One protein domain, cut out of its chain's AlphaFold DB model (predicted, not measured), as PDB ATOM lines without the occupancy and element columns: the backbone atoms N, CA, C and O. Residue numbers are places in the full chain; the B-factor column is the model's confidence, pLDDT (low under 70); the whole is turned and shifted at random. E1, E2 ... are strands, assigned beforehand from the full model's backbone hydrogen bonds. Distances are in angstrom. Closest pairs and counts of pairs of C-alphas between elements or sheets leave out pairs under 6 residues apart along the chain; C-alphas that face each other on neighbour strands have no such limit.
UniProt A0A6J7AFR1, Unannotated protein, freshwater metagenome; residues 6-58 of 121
ATOM      1  N   TYR A   6       8.662 -17.679  75.540       92.62
ATOM      2  CA  TYR A   6       7.603 -16.700  75.725       92.62
ATOM      3  C   TYR A   6       7.694 -16.100  77.123       92.62
ATOM      4  O   TYR A   6       7.859 -16.832  78.100       92.62
ATOM      5  N   VAL A   7       7.555 -14.781  77.222       92.12
ATOM      6  CA  VAL A   7       7.552 -14.059  78.494       92.12
ATOM      7  C   VAL A   7       6.190 -13.448  78.788       92.12
ATOM      8  O   VAL A   7       5.491 -12.942  77.908       92.12
ATOM      9  N   ASN A   8       5.827 -13.519  80.065       93.69
ATOM     10  CA  ASN A   8       4.689 -12.830  80.647       93.69
ATOM     11  C   ASN A   8       5.228 -11.984  81.798       93.69
ATOM     12  O   ASN A   8       5.843 -12.534  82.711       93.69
ATOM     13  N   GLN A   9       5.017 -10.674  81.750       93.56
ATOM     14  CA  GLN A   9       5.541  -9.747  82.745       93.56
ATOM     15  C   GLN A   9       4.491  -8.699  83.092       93.56
ATOM     16  O   GLN A   9       3.901  -8.068  82.216       93.56
ATOM     17  N   TYR A  10       4.299  -8.484  84.388       92.00
ATOM     18  CA  TYR A  10       3.484  -7.395  84.912       92.00
ATOM     19  C   TYR A  10       4.403  -6.350  85.532       92.00
ATOM     20  O   TYR A  10       5.339  -6.701  86.250       92.00
ATOM     21  N   VAL A  11       4.137  -5.077  85.257       91.12
ATOM     22  CA  VAL A  11       4.889  -3.955  85.826       91.12
ATOM     23  C   VAL A  11       3.982  -3.246  86.822       91.12
ATOM     24  O   VAL A  11       3.064  -2.519  86.438       91.12
ATOM     25  N   VAL A  12       4.204  -3.505  88.111       83.81
ATOM     26  CA  VAL A  12       3.245  -3.203  89.189       83.81
ATOM     27  C   VAL A  12       3.764  -2.172  90.195       83.81
ATOM     28  O   VAL A  12       3.442  -2.252  91.364       83.81
ATOM     29  N   ASN A  13       4.541  -1.179  89.762       89.69
ATOM     30  CA  ASN A  13       4.934  -0.025  90.593       89.69
ATOM     31  C   ASN A  13       5.426   1.141  89.706       89.69
ATOM     32  O   ASN A  13       6.442   1.772  89.954       89.69
ATOM     33  N   ARG A  14       4.726   1.397  88.591       88.00
ATOM     34  CA  ARG A  14       5.120   2.431  87.609       88.00
ATOM     35  C   ARG A  14       4.288   3.710  87.693       88.00
ATOM     36  O   ARG A  14       4.802   4.806  87.516       88.00
ATOM     37  N   ARG A  15       2.981   3.569  87.941       86.94
ATOM     38  CA  ARG A  15       2.036   4.698  88.058       86.94
ATOM     39  C   ARG A  15       1.747   5.069  89.507       86.94
ATOM     40  O   ARG A  15       1.648   6.247  89.835       86.94
ATOM     41  N   HIS A  16       1.549   4.060  90.345       90.44
ATOM     42  CA  HIS A  16       1.275   4.222  91.764       90.44
ATOM     43  C   HIS A  16       2.492   3.713  92.510       90.44
ATOM     44  O   HIS A  16       2.648   2.508  92.674       90.44
ATOM     45  N   LEU A  17       3.364   4.656  92.854       93.44
ATOM     46  CA  LEU A  17       4.608   4.380  93.554       93.44
ATOM     47  C   LEU A  17       4.311   3.879  94.964       93.44
ATOM     48  O   LEU A  17       3.331   4.318  95.576       93.44
ATOM     49  N   HIS A  18       5.183   3.032  95.505       93.88
ATOM     50  CA  HIS A  18       5.165   2.717  96.928       93.88
ATOM     51  C   HIS A  18       5.297   4.015  97.743       93.88
ATOM     52  O   HIS A  18       6.331   4.687  97.653       93.88
ATOM     53  N   PRO A  19       4.260   4.410  98.506       95.69
ATOM     54  CA  PRO A  19       4.250   5.698  99.173       95.69
ATOM     55  C   PRO A  19       5.188   5.682 100.373       95.69
ATOM     56  O   PRO A  19       5.259   4.694 101.107       95.69
ATOM     57  N   GLY A  20       5.869   6.801 100.598       97.00
ATOM     58  CA  GLY A  20       6.556   7.031 101.858       97.00
ATOM     59  C   GLY A  20       5.565   7.256 103.001       97.00
ATOM     60  O   GLY A  20       4.451   7.749 102.801       97.00
ATOM     61  N   ILE A  21       5.963   6.877 104.211       98.00
ATOM     62  CA  ILE A  21       5.129   6.939 105.415       98.00
ATOM     63  C   ILE A  21       5.806   7.820 106.466       98.00
ATOM     64  O   ILE A  21       7.031   7.894 106.546       98.00
ATOM     65  N   ALA A  22       5.002   8.512 107.281       96.88
ATOM     66  CA  ALA A  22       5.477   9.356 108.383       96.88
ATOM     67  C   ALA A  22       6.505  10.434 107.963       96.88
ATOM     68  O   ALA A  22       7.423  10.744 108.714       96.88
ATOM     69  N   GLY A  23       6.351  11.007 106.763       96.06
ATOM     70  CA  GLY A  23       7.277  12.002 106.201       96.06
ATOM     71  C   GLY A  23       8.344  11.427 105.265       96.06
ATOM     72  O   GLY A  23       9.149  12.189 104.739       96.06
ATOM     73  N   GLY A  24       8.333  10.112 105.032       97.50
ATOM     74  CA  GLY A  24       9.198   9.465 104.050       97.50
ATOM     75  C   GLY A  24       8.849   9.822 102.610       97.50
ATOM     76  O   GLY A  24       7.712  10.181 102.292       97.50
ATOM     77  N   LEU A  25       9.837   9.680 101.728       95.62
ATOM     78  CA  LEU A  25       9.672   9.852 100.286       95.62
ATOM     79  C   LEU A  25       9.105   8.580  99.648       95.62
ATOM     80  O   LEU A  25       9.334   7.471 100.132       95.62
ATOM     81  N   SER A  26       8.364   8.736  98.553       96.38
ATOM     82  CA  SER A  26       7.920   7.599  97.743       96.38
ATOM     83  C   SER A  26       9.099   6.930  97.040       96.38
ATOM     84  O   SER A  26      10.066   7.595  96.673       96.38
ATOM     85  N   GLY A  27       8.989   5.622  96.821       94.19
ATOM     86  CA  GLY A  27       9.985   4.857  96.076       94.19
ATOM     87  C   GLY A  27      10.049   5.254  94.600       94.19
ATOM     88  O   GLY A  27       9.106   5.824  94.049       94.19
ATOM     89  N   ALA A  28      11.162   4.921  93.949       93.31
ATOM     90  CA  ALA A  28      11.309   5.089  92.507       93.31
ATOM     91  C   ALA A  28      10.326   4.184  91.729       93.31
ATOM     92  O   ALA A  28       9.951   3.119  92.231       93.31
ATOM     93  N   PRO A  29       9.910   4.579  90.512       94.31
ATOM     94  CA  PRO A  29       9.112   3.724  89.644       94.31
ATOM     95  C   PRO A  29       9.891   2.504  89.153       94.31
ATOM     96  O   PRO A  29      11.095   2.567  88.908       94.31
ATOM     97  N   ASP A  30       9.160   1.422  88.910       94.38
ATOM     98  CA  ASP A  30       9.661   0.288  88.142       94.38
ATOM     99  C   ASP A  30       9.731   0.629  86.647       94.38
ATOM    100  O   ASP A  30       8.798   1.211  86.081       94.38
ATOM    101  N   HIS A  31      10.795   0.164  85.997       94.25
ATOM    102  CA  HIS A  31      10.976   0.233  84.549       94.25
ATOM    103  C   HIS A  31      11.192  -1.162  83.986       94.25
ATOM    104  O   HIS A  31      11.977  -1.940  84.522       94.25
ATOM    105  N   CYS A  32      10.524  -1.482  82.885       94.88
ATOM    106  CA  CYS A  32      10.718  -2.759  82.215       94.88
ATOM    107  C   CYS A  32      10.906  -2.502  80.730       94.88
ATOM    108  O   CYS A  32      10.084  -1.833  80.119       94.88
ATOM    109  N   MET A  33      11.957  -3.068  80.154       94.75
ATOM    110  CA  MET A  33      12.246  -3.002  78.727       94.75
ATOM    111  C   MET A  33      12.096  -4.389  78.115       94.75
ATOM    112  O   MET A  33      12.447  -5.379  78.760       94.75
ATOM    113  N   VAL A  34      11.599  -4.457  76.887       92.75
ATOM    114  CA  VAL A  34      11.641  -5.647  76.034       92.75
ATOM    115  C   VAL A  34      12.331  -5.233  74.739       92.75
ATOM    116  O   VAL A  34      11.870  -4.318  74.059       92.75
ATOM    117  N   GLY A  35      13.496  -5.820  74.475       90.38
ATOM    118  CA  GLY A  35      14.432  -5.273  73.500       90.38
ATOM    119  C   GLY A  35      14.842  -3.855  73.895       90.38
ATOM    120  O   GLY A  35      15.263  -3.618  75.030       90.38
ATOM    121  N   ASP A  36      14.669  -2.914  72.969       90.81
ATOM    122  CA  ASP A  36      14.969  -1.490  73.172       90.81
ATOM    123  C   ASP A  36      13.720  -0.653  73.515       90.81
ATOM    124  O   ASP A  36      13.806   0.569  73.663       90.81
ATOM    125  N   GLU A  37      12.554  -1.289  73.661       91.75
ATOM    126  CA  GLU A  37      11.281  -0.615  73.917       91.75
ATOM    127  C   GLU A  37      10.828  -0.762  75.370       91.75
ATOM    128  O   GLU A  37      10.979  -1.807  76.003       91.75
ATOM    129  N   GLU A  38      10.236   0.300  75.914       93.50
ATOM    130  CA  GLU A  38       9.650   0.268  77.252       93.50
ATOM    131  C   GLU A  38       8.350  -0.539  77.222       93.50
ATOM    132  O   GLU A  38       7.399  -0.228  76.502       93.50
ATOM    133  N   ALA A  39       8.304  -1.572  78.053       91.69
ATOM    134  CA  ALA A  39       7.206  -2.507  78.140       91.69
ATOM    135  C   ALA A  39       5.899  -1.817  78.550       91.69
ATOM    136  O   ALA A  39       5.859  -0.897  79.378       91.69
ATOM    137  N   ALA A  40       4.788  -2.334  78.026       89.75
ATOM    138  CA  ALA A  40       3.470  -2.035  78.565       89.75
ATOM    139  C   ALA A  40       3.351  -2.553  80.018       89.75
ATOM    140  O   ALA A  40       4.044  -3.500  80.394       89.75
ATOM    141  N   PRO A  41       2.421  -2.019  80.839       88.19
ATOM    142  CA  PRO A  41       2.195  -2.507  82.207       88.19
ATOM    143  C   PRO A  41       1.866  -4.005  82.305       88.19
ATOM    144  O   PRO A  41       1.943  -4.606  83.375       88.19
ATOM    145  N   THR A  42       1.443  -4.609  81.198       92.00
ATOM    146  CA  THR A  42       1.150  -6.032  81.083       92.00
ATOM    147  C   THR A  42       1.665  -6.524  79.737       92.00
ATOM    148  O   THR A  42       1.153  -6.132  78.692       92.00
ATOM    149  N   VAL A  43       2.676  -7.384  79.779       89.88
ATOM    150  CA  VAL A  43       3.232  -8.116  78.639       89.88
ATOM    151  C   VAL A  43       2.767  -9.561  78.763       89.88
ATOM    152  O   VAL A  43       2.969 -10.183  79.804       89.88
ATOM    153  N   VAL A  44       2.128 -10.094  77.722       91.00
ATOM    154  CA  VAL A  44       1.578 -11.458  77.719       91.00
ATOM    155  C   VAL A  44       1.991 -12.169  76.439       91.00
ATOM    156  O   VAL A  44       1.836 -11.611  75.356       91.00
ATOM    157  N   ASN A  45       2.476 -13.406  76.569       92.12
ATOM    158  CA  ASN A  45       2.901 -14.277  75.469       92.12
ATOM    159  C   ASN A  45       3.824 -13.587  74.450       92.12
ATOM    160  O   ASN A  45       3.740 -13.861  73.252       92.12
ATOM    161  N   HIS A  46       4.711 -12.705  74.910       91.50
ATOM    162  CA  HIS A  46       5.684 -12.076  74.027       91.50
ATOM    163  C   HIS A  46       6.781 -13.092  73.693       91.50
ATOM    164  O   HIS A  46       7.405 -13.641  74.600       91.50
ATOM    165  N   LEU A  47       6.974 -13.382  72.406       93.00
ATOM    166  CA  LEU A  47       8.050 -14.248  71.932       93.00
ATOM    167  C   LEU A  47       9.336 -13.432  71.877       93.00
ATOM    168  O   LEU A  47       9.407 -12.507  71.080       93.00
ATOM    169  N   LEU A  48      10.330 -13.800  72.682       92.12
ATOM    170  CA  LEU A  48      11.633 -13.145  72.636       92.12
ATOM    171  C   LEU A  48      12.448 -13.634  71.443       92.12
ATOM    172  O   LEU A  48      12.671 -14.844  71.284       92.12
ATOM    173  N   ASP A  49      12.956 -12.687  70.663       90.62
ATOM    174  CA  ASP A  49      13.876 -12.976  69.576       90.62
ATOM    175  C   ASP A  49      15.285 -13.315  70.083       90.62
ATOM    176  O   ASP A  49      15.693 -13.062  71.222       90.62
ATOM    177  N   THR A  50      16.079 -13.955  69.222       89.12
ATOM    178  CA  THR A  50      17.444 -14.336  69.599       89.12
ATOM    179  C   THR A  50      18.306 -13.097  69.817       89.12
ATOM    180  O   THR A  50      18.638 -12.393  68.871       89.12
ATOM    181  N   GLY A  51      18.734 -12.898  71.065       89.25
ATOM    182  CA  GLY A  51      19.560 -11.759  71.472       89.25
ATOM    183  C   GLY A  51      18.753 -10.616  72.086       89.25
ATOM    184  O   GLY A  51      19.347  -9.740  72.709       89.25
ATOM    185  N   GLU A  52      17.425 -10.665  71.979       92.44
ATOM    186  CA  GLU A  52      16.530  -9.751  72.674       92.44
ATOM    187  C   GLU A  52      16.535 -10.032  74.181       92.44
ATOM    188  O   GLU A  52      16.752 -11.164  74.633       92.44
ATOM    189  N   GLN A  53      16.320  -8.983  74.971       92.38
ATOM    190  CA  GLN A  53      16.350  -9.047  76.424       92.38
ATOM    191  C   GLN A  53      15.074  -8.457  77.001       92.38
ATOM    192  O   GLN A  53      14.578  -7.443  76.522       92.38
ATOM    193  N   LEU A  54      14.595  -9.064  78.082       93.69
ATOM    194  CA  LEU A  54      13.673  -8.407  78.995       93.69
ATOM    195  C   LEU A  54      14.489  -7.893  80.179       93.69
ATOM    196  O   LEU A  54      15.081  -8.686  80.913       93.69
ATOM    197  N   VAL A  55      14.536  -6.575  80.356       95.06
ATOM    198  CA  VAL A  55      15.290  -5.928  81.436       95.06
ATOM    199  C   VAL A  55      14.310  -5.264  82.383       95.06
ATOM    200  O   VAL A  55      13.716  -4.244  82.047       95.06
ATOM    201  N   TYR A  56      14.163  -5.829  83.579       94.75
ATOM    202  CA  TYR A  56      13.345  -5.246  84.635       94.75
ATOM    203  C   TYR A  56      14.240  -4.539  85.653       94.75
ATOM    204  O   TYR A  56      15.072  -5.162  86.311       94.75
ATOM    205  N   ARG A  57      14.061  -3.228  85.789       94.44
ATOM    206  CA  ARG A  57      14.682  -2.398  86.818       94.44
ATOM    207  C   ARG A  57      13.630  -2.120  87.875       94.44
ATOM    208  O   ARG A  57      12.723  -1.315  87.669       94.44
ATOM    209  N   PHE A  58      13.741  -2.846  88.978       92.19
ATOM    210  CA  PHE A  58      12.858  -2.668  90.117       92.19
ATOM    211  C   PHE A  58      13.120  -1.310  90.754       92.19
ATOM    212  O   PHE A  58      14.267  -0.936  91.003       92.19
TER     213      PHE A  58
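AT A GLANCE: This is residues 6 to 58 of the 121 residues of the protein "Unannotated protein" of freshwater metagenome (UniProt A0A6J7AFR1). This loose, rod-like domain has little regular structure: two small two-stranded sheets, E1 with E3 and E2 with E4, are partly face to face at one end, and a long loop folds back on itself to make the other, where residues 20 to 25 stick out. The printed part has 53 residues, 19 of them in the four named strands E1 to E4, with no named helix; it is all strand, both sheets antiparallel. The radius of gyration of the C-alphas is 13.6 A and the spans are 47 by 17 by 12 A.

IN THESE COORDINATES: E1, residues 6 to 10, begins at C-alpha 6 (7.603, -16.700, 75.725) and is 13.7 A long. E2 is residues 31 to 34; E3, residues 42 to 47, is 14.1 A long. E4, residues 54 to 57, ends at C-alpha 57 (14.682, -2.398, 86.818).

HOW THE PARTS SIT: E1 and E3 are antiparallel at 171 degrees, with N 7 and O 46 2.9 A apart, within hydrogen-bond range. E2 and E4 are antiparallel at 171 degrees, with N 33 and O 55 2.8 A apart, within hydrogen-bond range. E1 and E4 are only just apart, closest 8.3 A.

THE WHOLE: The C-alphas of Ala 22 and Thr 50, the two farthest apart, are 47.0 A apart. The link from E1 to E2 is long, 20 residues. The printed part has no cut, and no printed residue is under 70 in pLDDT.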